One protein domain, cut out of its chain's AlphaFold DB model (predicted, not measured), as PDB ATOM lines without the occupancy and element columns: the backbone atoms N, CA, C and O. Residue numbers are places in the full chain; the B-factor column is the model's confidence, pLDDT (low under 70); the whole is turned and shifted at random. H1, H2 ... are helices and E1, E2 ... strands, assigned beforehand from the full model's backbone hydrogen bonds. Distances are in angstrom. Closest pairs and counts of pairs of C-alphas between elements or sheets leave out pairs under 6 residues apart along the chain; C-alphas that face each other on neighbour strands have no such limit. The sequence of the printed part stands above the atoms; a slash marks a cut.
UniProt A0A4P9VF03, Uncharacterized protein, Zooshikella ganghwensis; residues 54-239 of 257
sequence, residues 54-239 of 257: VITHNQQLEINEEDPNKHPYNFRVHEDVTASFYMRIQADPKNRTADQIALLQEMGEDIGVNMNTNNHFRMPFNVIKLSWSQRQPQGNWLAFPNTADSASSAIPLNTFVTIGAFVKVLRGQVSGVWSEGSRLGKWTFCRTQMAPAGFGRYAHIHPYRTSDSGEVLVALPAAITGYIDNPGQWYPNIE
ATOM      1  N   VAL A  54    -161.074 152.583   8.220       91.56
ATOM      2  CA  VAL A  54    -159.774 153.209   8.446       91.56
ATOM      3  C   VAL A  54    -159.413 153.022   9.917       91.56
ATOM      4  O   VAL A  54    -160.156 153.440  10.803       91.56
ATOM      5  N   ILE A  55    -158.276 152.375  10.172       92.81
ATOM      6  CA  ILE A  55    -157.761 152.066  11.519       92.81
ATOM      7  C   ILE A  55    -156.581 152.968  11.910       92.81
ATOM      8  O   ILE A  55    -155.828 152.680  12.838       92.81
ATOM      9  N   THR A  56    -156.430 154.077  11.194       93.31
ATOM     10  CA  THR A  56    -155.519 155.189  11.474       93.31
ATOM     11  C   THR A  56    -156.298 156.495  11.445       93.31
ATOM     12  O   THR A  56    -157.343 156.585  10.805       93.31
ATOM     13  N   HIS A  57    -155.788 157.528  12.099       90.44
ATOM     14  CA  HIS A  57    -156.412 158.845  12.070       90.44
ATOM     15  C   HIS A  57    -156.017 159.664  10.837       90.44
ATOM     16  O   HIS A  57    -154.936 159.487  10.276       90.44
ATOM     17  N   ASN A  58    -156.882 160.624  10.495       88.19
ATOM     18  CA  ASN A  58    -156.606 161.744   9.596       88.19
ATOM     19  C   ASN A  58    -156.084 161.332   8.207       88.19
ATOM     20  O   ASN A  58    -155.041 161.828   7.766       88.19
ATOM     21  N   GLN A  59    -156.816 160.464   7.491       93.56
ATOM     22  CA  GLN A  59    -156.441 160.100   6.119       93.56
ATOM     23  C   GLN A  59    -156.327 161.365   5.252       93.56
ATOM     24  O   GLN A  59    -155.440 161.468   4.416       93.56
ATOM     25  N   GLN A  60    -157.175 162.371   5.470       94.31
ATOM     26  CA  GLN A  60    -157.207 163.607   4.680       94.31
ATOM     27  C   GLN A  60    -156.029 164.555   4.947       94.31
ATOM     28  O   GLN A  60    -155.914 165.558   4.240       94.31
ATOM     29  N   LEU A  61    -155.164 164.259   5.925       94.69
ATOM     30  CA  LEU A  61    -154.048 165.117   6.332       94.69
ATOM     31  C   LEU A  61    -154.489 166.539   6.698       94.69
ATOM     32  O   LEU A  61    -153.839 167.517   6.328       94.69
ATOM     33  N   GLU A  62    -155.603 166.678   7.415       93.81
ATOM     34  CA  GLU A  62    -156.036 167.974   7.931       93.81
ATOM     35  C   GLU A  62    -154.966 168.581   8.836       93.81
ATOM     36  O   GLU A  62    -154.465 167.915   9.747       93.81
ATOM     37  N   ILE A  63    -154.602 169.830   8.539       91.56
ATOM     38  CA  ILE A  63    -153.527 170.569   9.199       91.56
ATOM     39  C   ILE A  63    -153.995 171.027  10.578       91.56
ATOM     40  O   ILE A  63    -155.092 171.569  10.715       91.56
ATOM     41  N   ASN A  64    -153.153 170.824  11.592       88.75
ATOM     42  CA  ASN A  64    -153.343 171.449  12.889       88.75
ATOM     43  C   ASN A  64    -152.787 172.875  12.844       88.75
ATOM     44  O   ASN A  64    -151.578 173.072  12.951       88.75
ATOM     45  N   GLU A  65    -153.658 173.870  12.677       86.44
ATOM     46  CA  GLU A  65    -153.248 175.285  12.640       86.44
ATOM     47  C   GLU A  65    -152.698 175.788  13.988       86.44
ATOM     48  O   GLU A  65    -152.049 176.832  14.026       86.44
ATOM     49  N   GLU A  66    -152.925 175.054  15.083       85.50
ATOM     50  CA  GLU A  66    -152.352 175.358  16.401       85.50
ATOM     51  C   GLU A  66    -150.930 174.800  16.572       85.50
ATOM     52  O   GLU A  66    -150.202 175.241  17.463       85.50
ATOM     53  N   ASP A  67    -150.508 173.840  15.737       80.94
ATOM     54  CA  ASP A  67    -149.136 173.333  15.749       80.94
ATOM     55  C   ASP A  67    -148.204 174.381  15.105       80.94
ATOM     56  O   ASP A  67    -148.418 174.752  13.946       80.94
ATOM     57  N   PRO A  68    -147.142 174.850  15.792       77.31
ATOM     58  CA  PRO A  68    -146.195 175.818  15.231       77.31
ATOM     59  C   PRO A  68    -145.541 175.368  13.916       77.31
ATOM     60  O   PRO A  68    -145.195 176.202  13.080       77.31
ATOM     61  N   ASN A  69    -145.393 174.055  13.721       76.38
ATOM     62  CA  ASN A  69    -144.841 173.443  12.513       76.38
ATOM     63  C   ASN A  69    -145.928 173.083  11.489       76.38
ATOM     64  O   ASN A  69    -145.615 172.536  10.430       76.38
ATOM     65  N   LYS A  70    -147.201 173.377  11.790       81.19
ATOM     66  CA  LYS A  70    -148.369 173.086  10.948       81.19
ATOM     67  C   LYS A  70    -148.428 171.627  10.504       81.19
ATOM     68  O   LYS A  70    -148.732 171.316   9.349       81.19
ATOM     69  N   HIS A  71    -148.104 170.713  11.414       86.94
ATOM     70  CA  HIS A  71    -148.224 169.288  11.148       86.94
ATOM     71  C   HIS A  71    -149.700 168.867  11.057       86.94
ATOM     72  O   HIS A  71    -150.558 169.452  11.724       86.94
ATOM     73  N   PRO A  72    -150.035 167.848  10.247       91.62
ATOM     74  CA  PRO A  72    -151.377 167.285  10.258       91.62
ATOM     75  C   PRO A  72    -151.749 166.712  11.633       91.62
ATOM     76  O   PRO A  72    -150.904 166.139  12.326       91.62
ATOM     77  N   TYR A  73    -153.026 166.807  12.017       90.44
ATOM     78  CA  TYR A  73    -153.533 166.175  13.241       90.44
ATOM     79  C   TYR A  73    -153.213 164.680  13.268       90.44
ATOM     80  O   TYR A  73    -153.374 163.995  12.257       90.44
ATOM     81  N   ASN A  74    -152.827 164.160  14.437       90.56
ATOM     82  CA  ASN A  74    -152.574 162.732  14.637       90.56
ATOM     83  C   ASN A  74    -151.626 162.131  13.583       90.56
ATOM     84  O   ASN A  74    -151.798 160.990  13.165       90.56
ATOM     85  N   PHE A  75    -150.623 162.897  13.151       91.75
ATOM     86  CA  PHE A  75    -149.625 162.468  12.181       91.75
ATOM     87  C   PHE A  75    -148.233 162.676  12.769       91.75
ATOM     88  O   PHE A  75    -147.848 163.790  13.123       91.75
ATOM     89  N   ARG A  76    -147.473 161.592  12.916       92.50
ATOM     90  CA  ARG A  76    -146.109 161.638  13.441       92.50
ATOM     91  C   ARG A  76    -145.132 161.868  12.308       92.50
ATOM     92  O   ARG A  76    -145.175 161.177  11.295       92.50
ATOM     93  N   VAL A  77    -144.213 162.796  12.522       93.06
ATOM     94  CA  VAL A  77    -143.114 163.121  11.613       93.06
ATOM     95  C   VAL A  77    -141.815 162.911  12.382       93.06
ATOM     96  O   VAL A  77    -141.743 163.256  13.563       93.06
ATOM     97  N   HIS A  78    -140.816 162.287  11.758       93.25
ATOM     98  CA  HIS A  78    -139.516 162.110  12.406       93.25
ATOM     99  C   HIS A  78    -138.873 163.474  12.657       93.25
ATOM    100  O   HIS A  78    -138.980 164.363  11.823       93.25
ATOM    101  N   GLU A  79    -138.121 163.618  13.746       91.19
ATOM    102  CA  GLU A  79    -137.442 164.869  14.132       91.19
ATOM    103  C   GLU A  79    -136.479 165.449  13.073       91.19
ATOM    104  O   GLU A  79    -136.197 166.639  13.082       91.19
ATOM    105  N   ASP A  80    -136.033 164.625  12.120       91.75
ATOM    106  CA  ASP A  80    -135.091 164.985  11.047       91.75
ATOM    107  C   ASP A  80    -135.809 165.157   9.695       91.75
ATOM    108  O   ASP A  80    -135.185 165.209   8.630       91.75
ATOM    109  N   VAL A  81    -137.143 165.154   9.716       93.94
ATOM    110  CA  VAL A  81    -137.999 165.294   8.542       93.94
ATOM    111  C   VAL A  81    -138.800 166.571   8.706       93.94
ATOM    112  O   VAL A  81    -139.515 166.762   9.685       93.94
ATOM    113  N   THR A  82    -138.716 167.444   7.714       94.38
ATOM    114  CA  THR A  82    -139.569 168.626   7.637       94.38
ATOM    115  C   THR A  82    -140.844 168.262   6.896       94.38
ATOM    116  O   THR A  82    -140.782 167.809   5.750       94.38
ATOM    117  N   ALA A  83    -141.994 168.481   7.529       94.69
ATOM    118  CA  ALA A  83    -143.288 168.423   6.870       94.69
ATOM    119  C   ALA A  83    -143.782 169.838   6.555       94.69
ATOM    120  O   ALA A  83    -143.692 170.740   7.381       94.69
ATOM    121  N   SER A  84    -144.312 170.035   5.352       94.19
ATOM    122  CA  SER A  84    -144.898 171.310   4.936       94.19
ATOM    123  C   SER A  84    -146.142 171.076   4.095       94.19
ATOM    124  O   SER A  84    -146.165 170.173   3.256       94.19
ATOM    125  N   PHE A  85    -147.154 171.920   4.265       94.88
ATOM    126  CA  PHE A  85    -148.316 171.945   3.384       94.88
ATOM    127  C   PHE A  85    -147.892 172.214   1.930       94.88
ATOM    128  O   PHE A  85    -147.110 173.129   1.672       94.88
ATOM    129  N   TYR A  86    -148.406 171.419   0.989       96.44
ATOM    130  CA  TYR A  86    -148.189 171.625  -0.443       96.44
ATOM    131  C   TYR A  86    -149.443 172.189  -1.113       96.44
ATOM    132  O   TYR A  86    -149.387 173.230  -1.761       96.44
ATOM    133  N   MET A  87    -150.582 171.511  -0.953       96.94
ATOM    134  CA  MET A  87    -151.833 171.903  -1.603       96.94
ATOM    135  C   MET A  87    -153.039 171.283  -0.898       96.94
ATOM    136  O   MET A  87    -152.976 170.145  -0.445       96.94
ATOM    137  N   ARG A  88    -154.166 171.998  -0.868       97.19
ATOM    138  CA  ARG A  88    -155.472 171.450  -0.484       97.19
ATOM    139  C   ARG A  88    -156.279 171.179  -1.739       97.19
ATOM    140  O   ARG A  88    -156.416 172.077  -2.561       97.19
ATOM    141  N   ILE A  89    -156.845 169.989  -1.863       97.81
ATOM    142  CA  ILE A  89    -157.783 169.635  -2.923       97.81
ATOM    143  C   ILE A  89    -159.206 169.825  -2.405       97.81
ATOM    144  O   ILE A  89    -159.617 169.203  -1.421       97.81
ATOM    145  N   GLN A  90    -159.967 170.694  -3.073       97.62
ATOM    146  CA  GLN A  90    -161.338 170.996  -2.675       97.62
ATOM    147  C   GLN A  90    -162.303 169.866  -3.043       97.62
ATOM    148  O   GLN A  90    -162.206 169.250  -4.110       97.62
ATOM    149  N   ALA A  91    -163.266 169.618  -2.154       95.50
ATOM    150  CA  ALA A  91    -164.289 168.598  -2.359       95.50
ATOM    151  C   ALA A  91    -165.230 168.962  -3.511       95.50
ATOM    152  O   ALA A  91    -165.470 168.134  -4.389       95.50
ATOM    153  N   ASP A  92    -165.717 170.204  -3.522       96.94
ATOM    154  CA  ASP A  92    -166.553 170.752  -4.588       96.94
ATOM    155  C   ASP A  92    -165.675 171.134  -5.796       96.94
ATOM    156  O   ASP A  92    -164.768 171.962  -5.640       96.94
ATOM    157  N   PRO A  93    -165.921 170.568  -6.994       96.88
ATOM    158  CA  PRO A  93    -165.168 170.896  -8.200       96.88
ATOM    159  C   PRO A  93    -165.212 172.386  -8.563       96.88
ATOM    160  O   PRO A  93    -164.250 172.884  -9.142       96.88
ATOM    161  N   LYS A  94    -166.266 173.125  -8.195       97.31
ATOM    162  CA  LYS A  94    -166.385 174.567  -8.483       97.31
ATOM    163  C   LYS A  94    -165.382 175.418  -7.714       97.31
ATOM    164  O   LYS A  94    -165.035 176.502  -8.169       97.31
ATOM    165  N   ASN A  95    -164.919 174.925  -6.569       97.69
ATOM    166  CA  ASN A  95    -163.944 175.616  -5.729       97.69
ATOM    167  C   ASN A  95    -162.500 175.229  -6.080       97.69
ATOM    168  O   ASN A  95    -161.571 175.686  -5.411       97.69
ATOM    169  N   ARG A  96    -162.293 174.368  -7.090       97.62
ATOM    170  CA  ARG A  96    -160.954 173.925  -7.470       97.62
ATOM    171  C   ARG A  96    -160.245 174.960  -8.325       97.62
ATOM    172  O   ARG A  96    -160.796 175.470  -9.296       97.62
ATOM    173  N   THR A  97    -158.996 175.243  -7.975       98.19
ATOM    174  CA  THR A  97    -158.125 176.095  -8.791       98.19
ATOM    175  C   THR A  97    -157.566 175.318  -9.983       98.19
ATOM    176  O   THR A  97    -157.587 174.086 -10.002       98.19
ATOM    177  N   ALA A  98    -157.011 176.033 -10.967       98.12
ATOM    178  CA  ALA A  98    -156.336 175.412 -12.108       98.12
ATOM    179  C   ALA A  98    -155.204 174.464 -11.667       98.12
ATOM    180  O   ALA A  98    -155.117 173.349 -12.173       98.12
ATOM    181  N   ASP A  99    -154.411 174.855 -10.664       98.31
ATOM    182  CA  ASP A  99    -153.316 174.027 -10.140       98.31
ATOM    183  C   ASP A  99    -153.819 172.747  -9.458       98.31
ATOM    184  O   ASP A  99    -153.216 171.685  -9.600       98.31
ATOM    185  N   GLN A 100    -154.951 172.817  -8.748       98.50
ATOM    186  CA  GLN A 100    -155.570 171.636  -8.137       98.50
ATOM    187  C   GLN A 100    -156.096 170.668  -9.200       98.50
ATOM    188  O   GLN A 100    -155.962 169.454  -9.053       98.50
ATOM    189  N   ILE A 101    -156.677 171.196 -10.281       98.31
ATOM    190  CA  ILE A 101    -157.136 170.386 -11.414       98.31
ATOM    191  C   ILE A 101    -155.940 169.733 -12.112       98.31
ATOM    192  O   ILE A 101    -155.981 168.527 -12.348       98.31
ATOM    193  N   ALA A 102    -154.873 170.492 -12.374       98.31
ATOM    194  CA  ALA A 102    -153.656 169.979 -12.996       98.31
ATOM    195  C   ALA A 102    -153.008 168.871 -12.151       98.31
ATOM    196  O   ALA A 102    -152.621 167.837 -12.691       98.31
ATOM    197  N   LEU A 103    -152.962 169.031 -10.821       98.44
ATOM    198  CA  LEU A 103    -152.444 167.992  -9.932       98.44
ATOM    199  C   LEU A 103    -153.298 166.719  -9.977       98.44
ATOM    200  O   LEU A 103    -152.753 165.623 -10.062       98.44
ATOM    201  N   LEU A 104    -154.629 166.840  -9.943       98.06
ATOM    202  CA  LEU A 104    -155.524 165.681 -10.040       98.06
ATOM    203  C   LEU A 104    -155.419 164.978 -11.400       98.06
ATOM    204  O   LEU A 104    -155.498 163.751 -11.450       98.06
ATOM    205  N   GLN A 105    -155.239 165.733 -12.488       98.19
ATOM    206  CA  GLN A 105    -154.988 165.176 -13.820       98.19
ATOM    207  C   GLN A 105    -153.675 164.395 -13.842       98.19
ATOM    208  O   GLN A 105    -153.690 163.222 -14.203       98.19
ATOM    209  N   GLU A 106    -152.584 164.995 -13.355       98.38
ATOM    210  CA  GLU A 106    -151.282 164.329 -13.251       98.38
ATOM    211  C   GLU A 106    -151.375 163.045 -12.412       98.38
ATOM    212  O   GLU A 106    -150.946 161.979 -12.848       98.38
ATOM    213  N   MET A 107    -151.997 163.118 -11.229       98.38
ATOM    214  CA  MET A 107    -152.229 161.952 -10.373       98.38
ATOM    215  C   MET A 107    -153.014 160.859 -11.103       98.38
ATOM    216  O   MET A 107    -152.684 159.682 -10.975       98.38
ATOM    217  N   GLY A 108    -154.059 161.230 -11.847       97.12
ATOM    218  CA  GLY A 108    -154.903 160.284 -12.571       97.12
ATOM    219  C   GLY A 108    -154.189 159.606 -13.737       97.12
ATOM    220  O   GLY A 108    -154.334 158.394 -13.909       97.12
ATOM    221  N   GLU A 109    -153.385 160.358 -14.488       97.94
ATOM    222  CA  GLU A 109    -152.552 159.846 -15.583       97.94
ATOM    223  C   GLU A 109    -151.477 158.882 -15.071       97.94
ATOM    224  O   GLU A 109    -151.335 157.776 -15.597       97.94
ATOM    225  N   ASP A 110    -150.762 159.264 -14.012       98.31
ATOM    226  CA  ASP A 110    -149.683 158.456 -13.445       98.31
ATOM    227  C   ASP A 110    -150.190 157.178 -12.754       98.31
ATOM    228  O   ASP A 110    -149.572 156.115 -12.876       98.31
ATOM    229  N   ILE A 111    -151.307 157.263 -12.020       97.19
ATOM    230  CA  ILE A 111    -151.873 156.136 -11.255       97.19
ATOM    231  C   ILE A 111    -152.765 155.245 -12.135       97.19
ATOM    232  O   ILE A 111    -152.937 154.063 -11.832       97.19
ATOM    233  N   GLY A 112    -153.325 155.784 -13.221       95.44
ATOM    234  CA  GLY A 112    -154.249 155.068 -14.104       95.44
ATOM    235  C   GLY A 112    -155.673 154.983 -13.547       95.44
ATOM    236  O   GLY A 112    -156.344 153.963 -13.714       95.44
ATOM    237  N   VAL A 113    -156.145 156.030 -12.863       93.12
ATOM    238  CA  VAL A 113    -157.509 156.105 -12.313       93.12
ATOM    239  C   VAL A 113    -158.113 157.487 -12.527       93.12
ATOM    240  O   VAL A 113    -157.419 158.499 -12.513       93.12
ATOM    241  N   ASN A 114    -159.433 157.554 -12.690       92.38
ATOM    242  CA  ASN A 114    -160.131 158.832 -12.732       92.38
ATOM    243  C   ASN A 114    -160.111 159.498 -11.344       92.38
ATOM    244  O   ASN A 114    -160.834 159.083 -10.440       92.38
ATOM    245  N   MET A 115    -159.335 160.574 -11.208       93.50
ATOM    246  CA  MET A 115    -159.257 161.394  -9.995       93.50
ATOM    247  C   MET A 115    -160.397 162.420  -9.874       93.50
ATOM    248  O   MET A 115    -160.282 163.391  -9.135       93.50
ATOM    249  N   ASN A 116    -161.517 162.222 -10.581       90.94
ATOM    250  CA  ASN A 116    -162.761 162.981 -10.422       90.94
ATOM    251  C   ASN A 116    -162.581 164.505 -10.512       90.94
ATOM    252  O   ASN A 116    -163.235 165.255  -9.788       90.94
ATOM    253  N   THR A 117    -161.742 164.973 -11.438       93.06
ATOM    254  CA  THR A 117    -161.404 166.397 -11.648       93.06
ATOM    255  C   THR A 117    -162.628 167.314 -11.737       93.06
ATOM    256  O   THR A 117    -162.586 168.426 -11.216       93.06
ATOM    257  N   ASN A 118    -163.738 166.818 -12.294       92.75
ATOM    258  CA  ASN A 118    -164.998 167.550 -12.479       92.75
ATOM    259  C   ASN A 118    -166.149 167.086 -11.562       92.75
ATOM    260  O   ASN A 118    -167.267 167.575 -11.694       92.75
ATOM    261  N   ASN A 119    -165.903 166.145 -10.645       93.88
ATOM    262  CA  ASN A 119    -166.922 165.575  -9.759       93.88
ATOM    263  C   ASN A 119    -166.629 165.888  -8.289       93.88
ATOM    264  O   ASN A 119    -165.491 166.160  -7.907       93.88
ATOM    265  N   HIS A 120    -167.663 165.815  -7.452       92.06
ATOM    266  CA  HIS A 120    -167.528 166.017  -6.012       92.06
ATOM    267  C   HIS A 120    -166.744 164.878  -5.357       92.06
ATOM    268  O   HIS A 120    -166.979 163.703  -5.641       92.06
ATOM    269  N   PHE A 121    -165.862 165.230  -4.423       93.00
ATOM    270  CA  PHE A 121    -165.406 164.300  -3.393       93.00
ATOM    271  C   PHE A 121    -166.317 164.390  -2.173       93.00
ATOM    272  O   PHE A 121    -166.934 165.423  -1.920       93.00
ATOM    273  N   ARG A 122    -166.370 163.318  -1.378       90.06
ATOM    274  CA  ARG A 122    -167.101 163.332  -0.104       90.06
ATOM    275  C   ARG A 122    -166.494 164.315   0.899       90.06
ATOM    276  O   ARG A 122    -167.230 164.927   1.660       90.06
ATOM    277  N   MET A 123    -165.168 164.420   0.919       91.19
ATOM    278  CA  MET A 123    -164.401 165.299   1.800       91.19
ATOM    279  C   MET A 123    -163.277 165.955   0.975       91.19
ATOM    280  O   MET A 123    -162.917 165.444  -0.088       91.19
ATOM    281  N   PRO A 124    -162.740 167.105   1.400       94.50
ATOM    282  CA  PRO A 124    -161.477 167.612   0.874       94.50
ATOM    283  C   PRO A 124    -160.307 166.791   1.438       94.50
ATOM    284  O   PRO A 124    -160.478 165.996   2.366       94.50
ATOM    285  N   PHE A 125    -159.111 166.985   0.889       96.25
ATOM    286  CA  PHE A 125    -157.881 166.441   1.467       96.25
ATOM    287  C   PHE A 125    -156.685 167.335   1.159       96.25
ATOM    288  O   PHE A 125    -156.713 168.130   0.218       96.25
ATOM    289  N   ASN A 126    -155.627 167.196   1.949       97.50
ATOM    290  CA  ASN A 126    -154.376 167.906   1.748       97.50
ATOM    291  C   ASN A 126    -153.309 166.975   1.168       97.50
ATOM    292  O   ASN A 126    -153.281 165.766   1.402       97.50
ATOM    293  N   VAL A 127    -152.405 167.591   0.423       98.06
ATOM    294  CA  VAL A 127    -151.128 167.041   0.005       98.06
ATOM    295  C   VAL A 127    -150.064 167.739   0.835       98.06
ATOM    296  O   VAL A 127    -150.039 168.972   0.919       98.06
ATOM    297  N   ILE A 128    -149.180 166.955   1.439       97.50
ATOM    298  CA  ILE A 128    -148.031 167.473   2.181       97.50
ATOM    299  C   ILE A 128    -146.744 167.093   1.465       97.50
ATOM    300  O   ILE A 128    -146.664 166.053   0.806       97.50
ATOM    301  N   LYS A 129    -145.724 167.928   1.627       97.75
ATOM    302  CA  LYS A 129    -144.350 167.616   1.259       97.75
ATOM    303  C   LYS A 129    -143.580 167.198   2.505       97.75
ATOM    304  O   LYS A 129    -143.655 167.880   3.524       97.75
ATOM    305  N   LEU A 130    -142.838 166.103   2.399       97.38
ATOM    306  CA  LEU A 130    -141.896 165.636   3.411       97.38
ATOM    307  C   LEU A 130    -140.486 165.713   2.831       97.38
ATOM    308  O   LEU A 130    -140.237 165.147   1.763       97.38
ATOM    309  N   SER A 131    -139.574 166.378   3.532       97.31
ATOM    310  CA  SER A 131    -138.196 166.596   3.085       97.31
ATOM    311  C   SER A 131    -137.202 166.199   4.176       97.31
ATOM    312  O   SER A 131    -137.437 166.454   5.355       97.31
ATOM    313  N   TRP A 132    -136.080 165.591   3.790       96.06
ATOM    314  CA  TRP A 132    -134.969 165.273   4.694       96.06
ATOM    315  C   TRP A 132    -133.621 165.531   4.018       96.06
ATOM    316  O   TRP A 132    -133.468 165.390   2.798       96.06
ATOM    317  N   SER A 133    -132.632 165.921   4.818       95.50
ATOM    318  CA  SER A 133    -131.262 166.216   4.377       95.50
ATOM    319  C   SER A 133    -130.246 165.162   4.811       95.50
ATOM    320  O   SER A 133    -129.176 165.082   4.212       95.50
ATOM    321  N   GLN A 134    -130.591 164.357   5.814       88.50
ATOM    322  CA  GLN A 134    -129.754 163.293   6.352       88.50
ATOM    323  C   GLN A 134    -130.594 162.062   6.705       88.50
ATOM    324  O   GLN A 134    -131.760 162.169   7.106       88.50
ATOM    325  N   ARG A 135    -129.985 160.881   6.573       82.62
ATOM    326  CA  ARG A 135    -130.533 159.621   7.065       82.62
ATOM    327  C   ARG A 135    -129.732 159.192   8.284       82.62
ATOM    328  O   ARG A 135    -128.542 158.912   8.182       82.62
ATOM    329  N   GLN A 136    -130.407 159.090   9.421       77.50
ATOM    330  CA  GLN A 136    -129.809 158.517  10.620       77.50
ATOM    331  C   GLN A 136    -129.623 156.997  10.445       77.50
ATOM    332  O   GLN A 136    -130.503 156.335   9.878       77.50
ATOM    333  N   PRO A 137    -128.516 156.412  10.943       75.38
ATOM    334  CA  PRO A 137    -128.302 154.962  10.922       75.38
ATOM    335  C   PRO A 137    -129.379 154.182  11.691       75.38
ATOM    336  O   PRO A 137    -129.704 153.053  11.328       75.38
ATOM    337  N   GLN A 138    -129.941 154.789  12.740       77.12
ATOM    338  CA  GLN A 138    -131.050 154.260  13.532       77.12
ATOM    339  C   GLN A 138    -132.262 155.187  13.393       77.12
ATOM    340  O   GLN A 138    -132.101 156.394  13.267       77.12
ATOM    341  N   GLY A 139    -133.478 154.632  13.401       77.12
ATOM    342  CA  GLY A 139    -134.697 155.445  13.333       77.12
ATOM    343  C   GLY A 139    -134.978 156.055  11.956       77.12
ATOM    344  O   GLY A 139    -135.601 157.094  11.851       77.12
ATOM    345  N   ASN A 140    -134.595 155.421  10.848       89.69
ATOM    346  CA  ASN A 140    -134.809 155.983   9.507       89.69
ATOM    347  C   ASN A 140    -136.283 156.029   9.034       89.69
ATOM    348  O   ASN A 140    -136.529 156.213   7.839       89.69
ATOM    349  N   TRP A 141    -137.266 155.891   9.928       94.31
ATOM    350  CA  TRP A 141    -138.675 156.075   9.589       94.31
ATOM    351  C   TRP A 141    -138.944 157.522   9.148       94.31
ATOM    352  O   TRP A 141    -138.212 158.439   9.525       94.31
ATOM    353  N   LEU A 142    -139.930 157.715   8.270       95.25
ATOM    354  CA  LEU A 142    -140.225 159.011   7.650       95.25
ATOM    355  C   LEU A 142    -141.323 159.769   8.413       95.25
ATOM    356  O   LEU A 142    -141.052 160.741   9.110       95.25
ATOM    357  N   ALA A 143    -142.567 159.320   8.262       94.94
ATOM    358  CA  ALA A 143    -143.750 159.876   8.905       94.94
ATOM    359  C   ALA A 143    -144.892 158.851   8.832       94.94
ATOM    360  O   ALA A 143    -144.824 157.921   8.030       94.94
ATOM    361  N   PHE A 144    -145.932 158.969   9.651       95.44
ATOM    362  CA  PHE A 144    -147.078 158.059   9.601       95.44
ATOM    363  C   PHE A 144    -148.288 158.624  10.349       95.44
ATOM    364  O   PHE A 144    -148.113 159.357  11.325       95.44
ATOM    365  N   PRO A 145    -149.517 158.275   9.932       94.19
ATOM    366  CA  PRO A 145    -150.698 158.591  10.723       94.19
ATOM    367  C   PRO A 145    -150.691 157.752  12.004       94.19
ATOM    368  O   PRO A 145    -150.316 156.584  11.971       94.19
ATOM    369  N   ASN A 146    -151.108 158.319  13.132       92.88
ATOM    370  CA  ASN A 146    -151.312 157.553  14.357       92.88
ATOM    371  C   ASN A 146    -152.399 156.498  14.128       92.88
ATOM    372  O   ASN A 146    -153.349 156.708  13.365       92.88
ATOM    373  N   THR A 147    -152.272 155.366  14.811       92.06
ATOM    374  CA  THR A 147    -153.328 154.354  14.827       92.06
ATOM    375  C   THR A 147    -154.568 154.882  15.536       92.06
ATOM    376  O   THR A 147    -154.465 155.754  16.392       92.06
ATOM    377  N   ALA A 148    -155.736 154.363  15.155       87.75
ATOM    378  CA  ALA A 148    -157.019 154.752  15.741       87.75
ATOM    379  C   ALA A 148    -157.222 154.238  17.182       87.75
ATOM    380  O   ALA A 148    -158.239 154.518  17.812       87.75
ATOM    381  N   ASP A 149    -156.280 153.434  17.677       84.44
ATOM    382  CA  ASP A 149    -156.247 152.864  19.018       84.44
ATOM    383  C   ASP A 149    -155.103 153.469  19.858       84.44
ATOM    384  O   ASP A 149    -154.366 154.359  19.434       84.44
ATOM    385  N   SER A 150    -154.920 152.967  21.079       78.62
ATOM    386  CA  SER A 150    -153.906 153.481  22.005       78.62
ATOM    387  C   SER A 150    -152.458 153.101  21.656       78.62
ATOM    388  O   SER A 150    -151.537 153.605  22.301       78.62
ATOM    389  N   ALA A 151    -152.215 152.242  20.657       78.25
ATOM    390  CA  ALA A 151    -150.871 151.758  20.324       78.25
ATOM    391  C   ALA A 151    -150.029 152.784  19.539       78.25
ATOM    392  O   ALA A 151    -148.805 152.650  19.449       78.25
ATOM    393  N   SER A 152    -150.655 153.849  19.027       76.50
ATOM    394  CA  SER A 152    -150.101 155.039  18.357       76.50
ATOM    395  C   SER A 152    -149.229 154.842  17.104       76.50
ATOM    396  O   SER A 152    -149.145 155.760  16.296       76.50
ATOM    397  N   SER A 153    -148.570 153.695  16.909       86.12
ATOM    398  CA  SER A 153    -147.595 153.463  15.824       86.12
ATOM    399  C   SER A 153    -147.596 152.044  15.250       86.12
ATOM    400  O   SER A 153    -146.792 151.723  14.367       86.12
ATOM    401  N   ALA A 154    -148.481 151.185  15.753       92.56
ATOM    402  CA  ALA A 154    -148.572 149.790  15.368       92.56
ATOM    403  C   ALA A 154    -150.031 149.352  15.320       92.56
ATOM    404  O   ALA A 154    -150.786 149.623  16.246       92.56
ATOM    405  N   ILE A 155    -150.409 148.662  14.250       93.69
ATOM    406  CA  ILE A 155    -151.759 148.127  14.066       93.69
ATOM    407  C   ILE A 155    -151.787 146.622  14.354       93.69
ATOM    408  O   ILE A 155    -150.799 145.932  14.075       93.69
ATOM    409  N   PRO A 156    -152.901 146.074  14.864       92.94
ATOM    410  CA  PRO A 156    -153.056 144.633  15.014       92.94
ATOM    411  C   PRO A 156    -153.172 143.938  13.649       92.94
ATOM    412  O   PRO A 156    -153.820 144.436  12.730       92.94
ATOM    413  N   LEU A 157    -152.592 142.739  13.537       92.75
ATOM    414  CA  LEU A 157    -152.682 141.879  12.347       92.75
ATOM    415  C   LEU A 157    -153.618 140.686  12.581       92.75
ATOM    416  O   LEU A 157    -153.232 139.523  12.437       92.75
ATOM    417  N   ASN A 158    -154.858 140.971  12.971       89.50
ATOM    418  CA  ASN A 158    -155.911 139.967  13.171       89.50
ATOM    419  C   ASN A 158    -156.828 139.786  11.944       89.50
ATOM    420  O   ASN A 158    -157.597 138.831  11.892       89.50
ATOM    421  N   THR A 159    -156.742 140.687  10.968       89.56
ATOM    422  CA  THR A 159    -157.477 140.659   9.700       89.56
ATOM    423  C   THR A 159    -156.541 141.067   8.558       89.56
ATOM    424  O   THR A 159    -155.397 141.454   8.799       89.56
ATOM    425  N   PHE A 160    -157.010 140.969   7.314       91.62
ATOM    426  CA  PHE A 160    -156.303 141.584   6.197       91.62
ATOM    427  C   PHE A 160    -156.291 143.097   6.374       91.62
ATOM    428  O   PHE A 160    -157.326 143.698   6.664       91.62
ATOM    429  N   VAL A 161    -155.132 143.712   6.170       93.94
ATOM    430  CA  VAL A 161    -154.987 145.166   6.210       93.94
ATOM    431  C   VAL A 161    -154.211 145.629   4.990       93.94
ATOM    432  O   VAL A 161    -153.200 145.031   4.617       93.94
ATOM    433  N   THR A 162    -154.664 146.728   4.399       95.75
ATOM    434  CA  THR A 162    -153.904 147.476   3.404       95.75
ATOM    435  C   THR A 162    -153.447 148.790   4.009       95.75
ATOM    436  O   THR A 162    -154.259 149.573   4.498       95.75
ATOM    437  N   ILE A 163    -152.144 149.041   3.959       96.88
ATOM    438  CA  ILE A 163    -151.542 150.299   4.391       96.88
ATOM    439  C   ILE A 163    -151.010 150.990   3.145       96.88
ATOM    440  O   ILE A 163    -150.216 150.392   2.422       96.88
ATOM    441  N   GLY A 164    -151.451 152.211   2.866       97.38
ATOM    442  CA  GLY A 164    -151.230 152.839   1.568       97.38
ATOM    443  C   GLY A 164    -151.276 154.356   1.601       97.38
ATOM    444  O   GLY A 164    -151.618 154.957   2.619       97.38
ATOM    445  N   ALA A 165    -150.877 154.956   0.484       98.00
ATOM    446  CA  ALA A 165    -150.966 156.384   0.204       98.00
ATOM    447  C   ALA A 165    -150.824 156.626  -1.308       98.00
ATOM    448  O   ALA A 165    -150.339 155.771  -2.056       98.00
ATOM    449  N   PHE A 166    -151.177 157.826  -1.761       98.50
ATOM    450  CA  PHE A 166    -150.659 158.343  -3.023       98.50
ATOM    451  C   PHE A 166    -149.343 159.061  -2.742       98.50
ATOM    452  O   PHE A 166    -149.299 159.987  -1.931       98.50
ATOM    453  N   VAL A 167    -148.266 158.614  -3.388       98.69
ATOM    454  CA  VAL A 167    -146.916 159.141  -3.161       98.69
ATOM    455  C   VAL A 167    -146.281 159.510  -4.490       98.69
ATOM    456  O   VAL A 167    -146.324 158.720  -5.433       98.69
ATOM    457  N   LYS A 168    -145.651 160.682  -4.544       98.75
ATOM    458  CA  LYS A 168    -144.744 161.080  -5.624       98.75
ATOM    459  C   LYS A 168    -143.385 161.403  -5.037       98.75
ATOM    460  O   LYS A 168    -143.264 162.302  -4.206       98.75
ATOM    461  N   VAL A 169    -142.351 160.693  -5.473       98.69
ATOM    462  CA  VAL A 169    -140.982 160.996  -5.050       98.69
ATOM    463  C   VAL A 169    -140.443 162.108  -5.937       98.69
ATOM    464  O   VAL A 169    -140.388 161.953  -7.153       98.69
ATOM    465  N   LEU A 170    -140.056 163.239  -5.350       98.69
ATOM    466  CA  LEU A 170    -139.456 164.362  -6.077       98.69
ATOM    467  C   LEU A 170    -137.933 164.207  -6.157       98.69
ATOM    468  O   LEU A 170    -137.326 164.485  -7.188       98.69
ATOM    469  N   ARG A 171    -137.319 163.736  -5.065       98.25
ATOM    470  CA  ARG A 171    -135.880 163.478  -4.943       98.25
ATOM    471  C   ARG A 171    -135.630 162.392  -3.899       98.25
ATOM    472  O   ARG A 171    -136.385 162.278  -2.938       98.25
ATOM    473  N   GLY A 172    -134.536 161.648  -4.033       96.88
ATOM    474  CA  GLY A 172    -134.192 160.591  -3.083       96.88
ATOM    475  C   GLY A 172    -135.047 159.340  -3.269       96.88
ATOM    476  O   GLY A 172    -135.519 159.073  -4.375       96.88
ATOM    477  N   GLN A 173    -135.191 158.547  -2.209       96.75
ATOM    478  CA  GLN A 173    -135.892 157.265  -2.210       96.75
ATOM    479  C   GLN A 173    -136.522 156.977  -0.837       96.75
ATOM    480  O   GLN A 173    -135.941 157.261   0.216       96.75
ATOM    481  N   VAL A 174    -137.715 156.384  -0.869       96.81
ATOM    482  CA  VAL A 174    -138.484 155.918   0.290       96.81
ATOM    483  C   VAL A 174    -139.068 154.537  -0.040       96.81
ATOM    484  O   VAL A 174    -139.365 154.259  -1.202       96.81
ATOM    485  N   SER A 175    -139.197 153.653   0.947       95.88
ATOM    486  CA  SER A 175    -139.792 152.319   0.762       95.88
ATOM    487  C   SER A 175    -140.444 151.814   2.050       95.88
ATOM    488  O   SER A 175    -140.199 152.325   3.148       95.88
ATOM    489  N   GLY A 176    -141.293 150.800   1.904       95.44
ATOM    490  CA  GLY A 176    -142.018 150.154   2.978       95.44
ATOM    491  C   GLY A 176    -143.402 150.749   3.188       95.44
ATOM    492  O   GLY A 176    -143.668 151.919   2.899       95.44
ATOM    493  N   VAL A 177    -144.286 149.919   3.732       94.94
ATOM    494  CA  VAL A 177    -145.614 150.292   4.223       94.94
ATOM    495  C   VAL A 177    -146.404 151.141   3.205       94.94
ATOM    496  O   VAL A 177    -146.628 150.679   2.086       94.94
ATOM    497  N   TRP A 178    -146.815 152.369   3.556       96.69
ATOM    498  CA  TRP A 178    -147.614 153.235   2.685       96.69
ATOM    499  C   TRP A 178    -146.824 153.856   1.528       96.69
ATOM    500  O   TRP A 178    -147.418 154.486   0.661       96.69
ATOM    501  N   SER A 179    -145.502 153.675   1.489       97.88
ATOM    502  CA  SER A 179    -144.619 154.166   0.420       97.88
ATOM    503  C   SER A 179    -144.081 153.055  -0.487       97.88
ATOM    504  O   SER A 179    -143.300 153.314  -1.406       97.88
ATOM    505  N   GLU A 180    -144.481 151.808  -0.232       97.88
ATOM    506  CA  GLU A 180    -143.995 150.664  -0.990       97.88
ATOM    507  C   GLU A 180    -144.454 150.730  -2.452       97.88
ATOM    508  O   GLU A 180    -145.636 150.941  -2.741       97.88
ATOM    509  N   GLY A 181    -143.499 150.575  -3.372       97.00
ATOM    510  CA  GLY A 181    -143.711 150.731  -4.812       97.00
ATOM    511  C   GLY A 181    -143.597 152.166  -5.343       97.00
ATOM    512  O   GLY A 181    -143.853 152.370  -6.530       97.00
ATOM    513  N   SER A 182    -143.211 153.143  -4.510       97.88
ATOM    514  CA  SER A 182    -143.056 154.543  -4.933       97.88
ATOM    515  C   SER A 182    -142.048 154.727  -6.074       97.88
ATOM    516  O   SER A 182    -141.108 153.948  -6.248       97.88
ATOM    517  N   ARG A 183    -142.262 155.765  -6.893       97.88
ATOM    518  CA  ARG A 183    -141.472 156.032  -8.104       97.88
ATOM    519  C   ARG A 183    -141.021 157.484  -8.163       97.88
ATOM    520  O   ARG A 183    -141.766 158.399  -7.818       97.88
ATOM    521  N   LEU A 184    -139.793 157.690  -8.641       98.38
ATOM    522  CA  LEU A 184    -139.250 159.022  -8.885       98.38
ATOM    523  C   LEU A 184    -140.036 159.719 -10.001       98.38
ATOM    524  O   LEU A 184    -140.232 159.159 -11.077       98.38
ATOM    525  N   GLY A 185    -140.473 160.944  -9.727       98.31
ATOM    526  CA  GLY A 185    -141.146 161.829 -10.670       98.31
ATOM    527  C   GLY A 185    -142.598 161.474 -10.982       98.31
ATOM    528  O   GLY A 185    -143.216 162.226 -11.723       98.31
ATOM    529  N   LYS A 186    -143.153 160.390 -10.423       98.19
ATOM    530  CA  LYS A 186    -144.515 159.929 -10.730       98.19
ATOM    531  C   LYS A 186    -145.351 159.703  -9.487       98.19
ATOM    532  O   LYS A 186    -144.856 159.149  -8.505       98.19
ATOM    533  N   TRP A 187    -146.625 160.073  -9.549       98.56
ATOM    534  CA  TRP A 187    -147.591 159.632  -8.553       98.56
ATOM    535  C   TRP A 187    -147.771 158.119  -8.631       98.56
ATOM    536  O   TRP A 187    -147.788 157.506  -9.694       98.56
ATOM    537  N   THR A 188    -147.859 157.465  -7.485       98.38
ATOM    538  CA  THR A 188    -148.099 156.025  -7.420       98.38
ATOM    539  C   THR A 188    -149.011 155.726  -6.248       98.38
ATOM    540  O   THR A 188    -148.818 156.256  -5.150       98.38
ATOM    541  N   PHE A 189    -149.996 154.855  -6.474       98.12
ATOM    542  CA  PHE A 189    -150.731 154.230  -5.385       98.12
ATOM    543  C   PHE A 189    -149.845 153.183  -4.718       98.12
ATOM    544  O   PHE A 189    -149.771 152.024  -5.139       98.12
ATOM    545  N   CYS A 190    -149.130 153.652  -3.705       98.31
ATOM    546  CA  CYS A 190    -148.185 152.874  -2.933       98.31
ATOM    547  C   CYS A 190    -148.933 152.133  -1.835       98.31
ATOM    548  O   CYS A 190    -149.851 152.688  -1.221       98.31
ATOM    549  N   ARG A 191    -148.564 150.874  -1.596       97.44
ATOM    550  CA  ARG A 191    -149.232 150.060  -0.581       97.44
ATOM    551  C   ARG A 191    -148.427 148.849  -0.150       97.44
ATOM    552  O   ARG A 191    -147.716 148.242  -0.943       97.44
ATOM    553  N   THR A 192    -148.680 148.427   1.079       97.19
ATOM    554  CA  THR A 192    -148.346 147.102   1.597       97.19
ATOM    555  C   THR A 192    -149.626 146.422   2.058       97.19
ATOM    556  O   THR A 192    -150.440 147.021   2.762       97.19
ATOM    557  N   GLN A 193    -149.801 145.165   1.665       95.12
ATOM    558  CA  GLN A 193    -150.930 144.335   2.070       95.12
ATOM    559  C   GLN A 193    -150.431 143.273   3.042       95.12
ATOM    560  O   GLN A 193    -149.428 142.607   2.788       95.12
ATOM    561  N   MET A 194    -151.119 143.138   4.169       94.44
ATOM    562  CA  MET A 194    -150.732 142.236   5.247       94.44
ATOM    563  C   MET A 194    -151.849 141.234   5.502       94.44
ATOM    564  O   MET A 194    -153.017 141.608   5.621       94.44
ATOM    565  N   ALA A 195    -151.474 139.960   5.576       93.12
ATOM    566  CA  ALA A 195    -152.366 138.885   5.979       93.12
ATOM    567  C   ALA A 195    -152.461 138.806   7.515       93.12
ATOM    568  O   ALA A 195    -151.528 139.228   8.208       93.12
ATOM    569  N   PRO A 196    -153.546 138.224   8.059       91.88
ATOM    570  CA  PRO A 196    -153.631 137.915   9.481       91.88
ATOM    571  C   PRO A 196    -152.436 137.063   9.930       91.88
ATOM    572  O   PRO A 196    -152.097 136.073   9.281       91.88
ATOM    573  N   ALA A 197    -151.815 137.422  11.054       92.88
ATOM    574  CA  ALA A 197    -150.595 136.773  11.543       92.88
ATOM    575  C   ALA A 197    -150.789 136.009  12.871       92.88
ATOM    576  O   ALA A 197    -149.841 135.434  13.408       92.88
ATOM    577  N   GLY A 198    -152.017 135.969  13.394       88.75
ATOM    578  CA  GLY A 198    -152.369 135.258  14.625       88.75
ATOM    579  C   GLY A 198    -152.306 136.127  15.884       88.75
ATOM    580  O   GLY A 198    -152.173 137.350  15.826       88.75
ATOM    581  N   PHE A 199    -152.455 135.485  17.043       91.88
ATOM    582  CA  PHE A 199    -152.642 136.162  18.327       91.88
ATOM    583  C   PHE A 199    -151.475 137.100  18.689       91.88
ATOM    584  O   PHE A 199    -150.312 136.698  18.663       91.88
ATOM    585  N   GLY A 200    -151.799 138.350  19.038       89.25
ATOM    586  CA  GLY A 200    -150.843 139.355  19.524       89.25
ATOM    587  C   GLY A 200    -149.879 139.923  18.475       89.25
ATOM    588  O   GLY A 200    -148.992 140.700  18.827       89.25
ATOM    589  N   ARG A 201    -150.013 139.551  17.195       94.81
ATOM    590  CA  ARG A 201    -149.164 140.093  16.126       94.81
ATOM    591  C   ARG A 201    -149.605 141.493  15.717       94.81
ATOM    592  O   ARG A 201    -150.796 141.796  15.656       94.81
ATOM    593  N   TYR A 202    -148.618 142.310  15.379       94.12
ATOM    594  CA  TYR A 202    -148.799 143.687  14.948       94.12
ATOM    595  C   TYR A 202    -147.846 144.026  13.800       94.12
ATOM    596  O   TYR A 202    -146.882 143.299  13.545       94.12
ATOM    597  N   ALA A 203    -148.107 145.150  13.138       94.25
ATOM    598  CA  ALA A 203    -147.184 145.767  12.198       94.25
ATOM    599  C   ALA A 203    -147.032 147.255  12.479       94.25
ATOM    600  O   ALA A 203    -148.010 147.953  12.746       94.25
ATOM    601  N   HIS A 204    -145.803 147.741  12.347       94.00
ATOM    602  CA  HIS A 204    -145.557 149.169  12.250       94.00
ATOM    603  C   HIS A 204    -146.018 149.706  10.898       94.00
ATOM    604  O   HIS A 204    -145.874 149.052   9.864       94.00
ATOM    605  N   ILE A 205    -146.545 150.926  10.923       93.06
ATOM    606  CA  ILE A 205    -147.140 151.585   9.753       93.06
ATOM    607  C   ILE A 205    -146.261 152.703   9.183       93.06
ATOM    608  O   ILE A 205    -146.726 153.541   8.411       93.06
ATOM    609  N   HIS A 206    -144.986 152.730   9.561       92.44
ATOM    610  CA  HIS A 206    -144.056 153.764   9.141       92.44
ATOM    611  C   HIS A 206    -143.146 153.291   7.990       92.44
ATOM    612  O   HIS A 206    -142.484 152.257   8.108       92.44
ATOM    613  N   PRO A 207    -143.076 154.026   6.870       95.38
ATOM    614  CA  PRO A 207    -142.101 153.783   5.821       95.38
ATOM    615  C   PRO A 207    -140.726 154.304   6.224       95.38
ATOM    616  O   PRO A 207    -140.583 155.093   7.163       95.38
ATOM    617  N   TYR A 208    -139.722 153.909   5.451       94.62
ATOM    618  CA  TYR A 208    -138.324 154.213   5.696       94.62
ATOM    619  C   TYR A 208    -137.741 155.103   4.605       94.62
ATOM    620  O   TYR A 208    -137.911 154.856   3.410       94.62
ATOM    621  N   ARG A 209    -136.963 156.097   5.033       95.44
ATOM    622  CA  ARG A 209    -136.017 156.817   4.180       95.44
ATOM    623  C   ARG A 209    -134.904 155.842   3.802       95.44
ATOM    624  O   ARG A 209    -134.215 155.316   4.686       95.44
ATOM    625  N   THR A 210    -134.743 155.571   2.509       94.06
ATOM    626  CA  THR A 210    -133.691 154.672   2.005       94.06
ATOM    627  C   THR A 210    -132.508 155.440   1.426       94.06
ATOM    628  O   THR A 210    -131.391 154.927   1.471       94.06
ATOM    629  N   SER A 211    -132.713 156.687   0.990       95.31
ATOM    630  CA  SER A 211    -131.641 157.621   0.624       95.31
ATOM    631  C   SER A 211    -131.267 158.570   1.766       95.31
ATOM    632  O   SER A 211    -132.085 158.862   2.642       95.31
ATOM    633  N   ASP A 212    -130.047 159.113   1.713       94.88
ATOM    634  CA  ASP A 212    -129.530 160.058   2.716       94.88
ATOM    635  C   ASP A 212    -130.281 161.387   2.728       94.88
ATOM    636  O   ASP A 212    -130.480 161.986   3.773       94.88
ATOM    637  N   SER A 213    -130.757 161.836   1.571       96.75
ATOM    638  CA  SER A 213    -131.627 163.004   1.457       96.75
ATOM    639  C   SER A 213    -132.725 162.750   0.435       96.75
ATOM    640  O   SER A 213    -132.582 161.889  -0.443       96.75
ATOM    641  N   GLY A 214    -133.824 163.492   0.537       97.69
ATOM    642  CA  GLY A 214    -134.945 163.333  -0.374       97.69
ATOM    643  C   GLY A 214    -136.117 164.249  -0.071       97.69
ATOM    644  O   GLY A 214    -136.121 164.987   0.914       97.69
ATOM    645  N   GLU A 215    -137.081 164.221  -0.983       98.44
ATOM    646  CA  GLU A 215    -138.330 164.965  -0.914       98.44
ATOM    647  C   GLU A 215    -139.444 164.142  -1.560       98.44
ATOM    648  O   GLU A 215    -139.276 163.613  -2.665       98.44
ATOM    649  N   VAL A 216    -140.591 164.048  -0.891       98.69
ATOM    650  CA  VAL A 216    -141.770 163.327  -1.388       98.69
ATOM    651  C   VAL A 216    -143.036 164.144  -1.164       98.69
ATOM    652  O   VAL A 216    -143.153 164.852  -0.163       98.69
ATOM    653  N   LEU A 217    -143.994 164.029  -2.080       98.69
ATOM    654  CA  LEU A 217    -145.373 164.461  -1.870       98.69
ATOM    655  C   LEU A 217    -146.211 163.260  -1.449       98.69
ATOM    656  O   LEU A 217    -146.078 162.178  -2.026       98.69
ATOM    657  N   VAL A 218    -147.072 163.459  -0.456       98.31
ATOM    658  CA  VAL A 218    -147.931 162.414   0.106       98.31
ATOM    659  C   VAL A 218    -149.358 162.928   0.200       98.31
ATOM    660  O   VAL A 218    -149.596 164.037   0.681       98.31
ATOM    661  N   ALA A 219    -150.302 162.097  -0.231       98.00
ATOM    662  CA  ALA A 219    -151.728 162.307  -0.048       98.00
ATOM    663  C   ALA A 219    -152.389 161.020   0.450       98.00
ATOM    664  O   ALA A 219    -152.036 159.916   0.029       98.00
ATOM    665  N   LEU A 220    -153.384 161.175   1.321       96.88
ATOM    666  CA  LEU A 220    -154.240 160.085   1.783       96.88
ATOM    667  C   LEU A 220    -153.520 158.892   2.458       96.88
ATOM    668  O   LEU A 220    -153.900 157.756   2.168       96.88
ATOM    669  N   PRO A 221    -152.504 159.079   3.328       96.88
ATOM    670  CA  PRO A 221    -151.867 157.965   4.022       96.88
ATOM    671  C   PRO A 221    -152.806 157.359   5.070       96.88
ATOM    672  O   PRO A 221    -153.351 158.071   5.909       96.88
ATOM    673  N   ALA A 222    -152.981 156.040   5.041       95.62
ATOM    674  CA  ALA A 222    -153.824 155.331   6.000       95.62
ATOM    675  C   ALA A 222    -153.496 153.837   6.092       95.62
ATOM    676  O   ALA A 222    -152.871 153.267   5.197       95.62
ATOM    677  N   ALA A 223    -153.985 153.194   7.155       95.50
ATOM    678  CA  ALA A 223    -154.200 151.753   7.212       95.50
ATOM    679  C   ALA A 223    -155.705 151.453   7.237       95.50
ATOM    680  O   ALA A 223    -156.458 152.079   7.985       95.50
ATOM    681  N   ILE A 224    -156.145 150.502   6.415       94.06
ATOM    682  CA  ILE A 224    -157.561 150.190   6.190       94.06
ATOM    683  C   ILE A 224    -157.757 148.678   6.220       94.06
ATOM    684  O   ILE A 224    -156.988 147.935   5.607       94.06
ATOM    685  N   THR A 225    -158.800 148.213   6.908       92.25
ATOM    686  CA  THR A 225    -159.179 146.795   6.886       92.25
ATOM    687  C   THR A 225    -159.552 146.338   5.475       92.25
ATOM    688  O   THR A 225    -160.241 147.033   4.728       92.25
ATOM    689  N   GLY A 226    -159.128 145.127   5.128       89.62
ATOM    690  CA  GLY A 226    -159.354 144.499   3.833       89.62
ATOM    691  C   GLY A 226    -158.152 144.563   2.888       89.62
ATOM    692  O   GLY A 226    -157.089 145.111   3.191       89.62
ATOM    693  N   TYR A 227    -158.344 143.957   1.720       89.38
ATOM    694  CA  TYR A 227    -157.367 143.899   0.638       89.38
ATOM    695  C   TYR A 227    -157.760 144.910  -0.445       89.38
ATOM    696  O   TYR A 227    -158.756 144.716  -1.140       89.38
ATOM    697  N   ILE A 228    -157.013 146.011  -0.551       90.56
ATOM    698  CA  ILE A 228    -157.252 147.076  -1.532       90.56
ATOM    699  C   ILE A 228    -156.119 147.044  -2.550       90.56
ATOM    700  O   ILE A 228    -154.975 147.360  -2.230       90.56
ATOM    701  N   ASP A 229    -156.424 146.636  -3.773       88.75
ATOM    702  CA  ASP A 229    -155.474 146.548  -4.886       88.75
ATOM    703  C   ASP A 229    -155.757 147.552  -6.009       88.75
ATOM    704  O   ASP A 229    -154.899 147.772  -6.867       88.75
ATOM    705  N   ASN A 230    -156.911 148.218  -5.959       89.75
ATOM    706  CA  ASN A 230    -157.329 149.236  -6.907       89.75
ATOM    707  C   ASN A 230    -157.295 150.638  -6.259       89.75
ATOM    708  O   ASN A 230    -157.926 150.846  -5.223       89.75
ATOM    709  N   PRO A 231    -156.627 151.638  -6.855       92.69
ATOM    710  CA  PRO A 231    -156.560 152.997  -6.304       92.69
ATOM    711  C   PRO A 231    -157.923 153.700  -6.191       92.69
ATOM    712  O   PRO A 231    -158.121 154.499  -5.278       92.69
ATOM    713  N   GLY A 232    -158.892 153.387  -7.058       89.06
ATOM    714  CA  GLY A 232    -160.247 153.959  -7.003       89.06
ATOM    715  C   GLY A 232    -161.054 153.515  -5.780       89.06
ATOM    716  O   GLY A 232    -162.112 154.062  -5.492       89.06
ATOM    717  N   GLN A 233    -160.549 152.525  -5.049       88.38
ATOM    718  CA  GLN A 233    -161.118 152.023  -3.805       88.38
ATOM    719  C   GLN A 233    -160.500 152.668  -2.562       88.38
ATOM    720  O   GLN A 233    -160.952 152.392  -1.453       88.38
ATOM    721  N   TRP A 234    -159.453 153.480  -2.736       92.06
ATOM    722  CA  TRP A 234    -158.663 154.016  -1.634       92.06
ATOM    723  C   TRP A 234    -159.342 155.171  -0.898       92.06
ATOM    724  O   TRP A 234    -158.984 155.447   0.243       92.06
ATOM    725  N   TYR A 235    -160.294 155.865  -1.527       86.38
ATOM    726  CA  TYR A 235    -160.929 157.048  -0.952       86.38
ATOM    727  C   TYR A 235    -162.284 157.361  -1.607       86.38
ATOM    728  O   TYR A 235    -162.389 157.255  -2.832       86.38
ATOM    729  N   PRO A 236    -163.300 157.821  -0.847       77.44
ATOM    730  CA  PRO A 236    -163.328 158.018   0.610       77.44
ATOM    731  C   PRO A 236    -163.711 156.741   1.379       77.44
ATOM    732  O   PRO A 236    -164.494 155.934   0.882       77.44
ATOM    733  N   ASN A 237    -163.233 156.591   2.618       76.88
ATOM    734  CA  ASN A 237    -163.570 155.454   3.491       76.88
ATOM    735  C   ASN A 237    -164.327 155.888   4.749       76.88
ATOM    736  O   ASN A 237    -164.463 157.077   5.040       76.88
ATOM    737  N   ILE A 238    -164.821 154.899   5.499       76.50
ATOM    738  CA  ILE A 238    -165.392 155.110   6.829       76.50
ATOM    739  C   ILE A 238    -164.237 155.316   7.809       76.50
ATOM    740  O   ILE A 238    -163.472 154.389   8.079       76.50
ATOM    741  N   GLU A 239    -164.126 156.527   8.342       70.12
ATOM    742  CA  GLU A 239    -163.192 156.843   9.418       70.12
ATOM    743  C   GLU A 239    -163.871 156.723  10.779       70.12
ATOM    744  O   GLU A 239    -165.010 157.159  10.969       70.12
TER     745      GLU A 239
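Overview. This is residues 54 to 239 of the 257 residues of an uncharacterized protein of Zooshikella ganghwensis (UniProt A0A4P9VF03). Little regular structure is present: loops wrap a twisted antiparallel sheet, E2-E3-E9-E6-E7, with H1 across one face and the small antiparallel pair E1-E4 on the other side. Another such pair, E5-E8, lies toward one end. The printed part has 186 residues, 73 in named elements, mostly strand, ordered E1 E2 H1 E3 E4 E5 E6 E7 E8 E9; it is compact, radius of gyration of the C-alphas 15.7 A, spanning 48 by 36 by 33 A.

Arrangement. Within hydrogen-bond range are N 84 and O 129, 2.9 A, between E2, residues 82 to 89, and E3, residues 125 to 132; N 130 and O 216, 2.9 A, between E3 and E9, residues 214 to 225; N 164 and O 222, 2.9 A, between E9 and E6, residues 161 to 171; N 163 and O 192, 2.9 A, in the hairpin of E6 and E7, residues 187 to 194. H1, residues 98 to 111, is on this sheet, making two layers, helix over sheet, at a height of 8.7 A; every O i to N i+4 pair is within range. It touches E7, closest C-alphas Ile 111 and Thr 188, 5.4 A. E1, residues 75 to 77, pairs with E4, residues 143 to 145, by N 76 and O 144, 2.8 A. E4 touches E9, closest C-alphas Pro 145 and Ala 222, 6.5 A. E5, residues 154 to 156, pairs with E8, residues 202 to 204, by N 155 and O 203, 2.9 A.

Along the chain. E1 begins at C-alpha 75 (-149.625, 162.468, 12.181); E9, 30.2 A long, bends by 66 degrees at residue 217 and ends at C-alpha 225 (-159.179, 146.795, 6.886). E6, 28.7 A, bends by 52 degrees at residue 168.

Size, cuts and confidence. The printed part has no cut; the links H1 to E3 and E6 to E7 are long. No printed residue is under 70 in pLDDT.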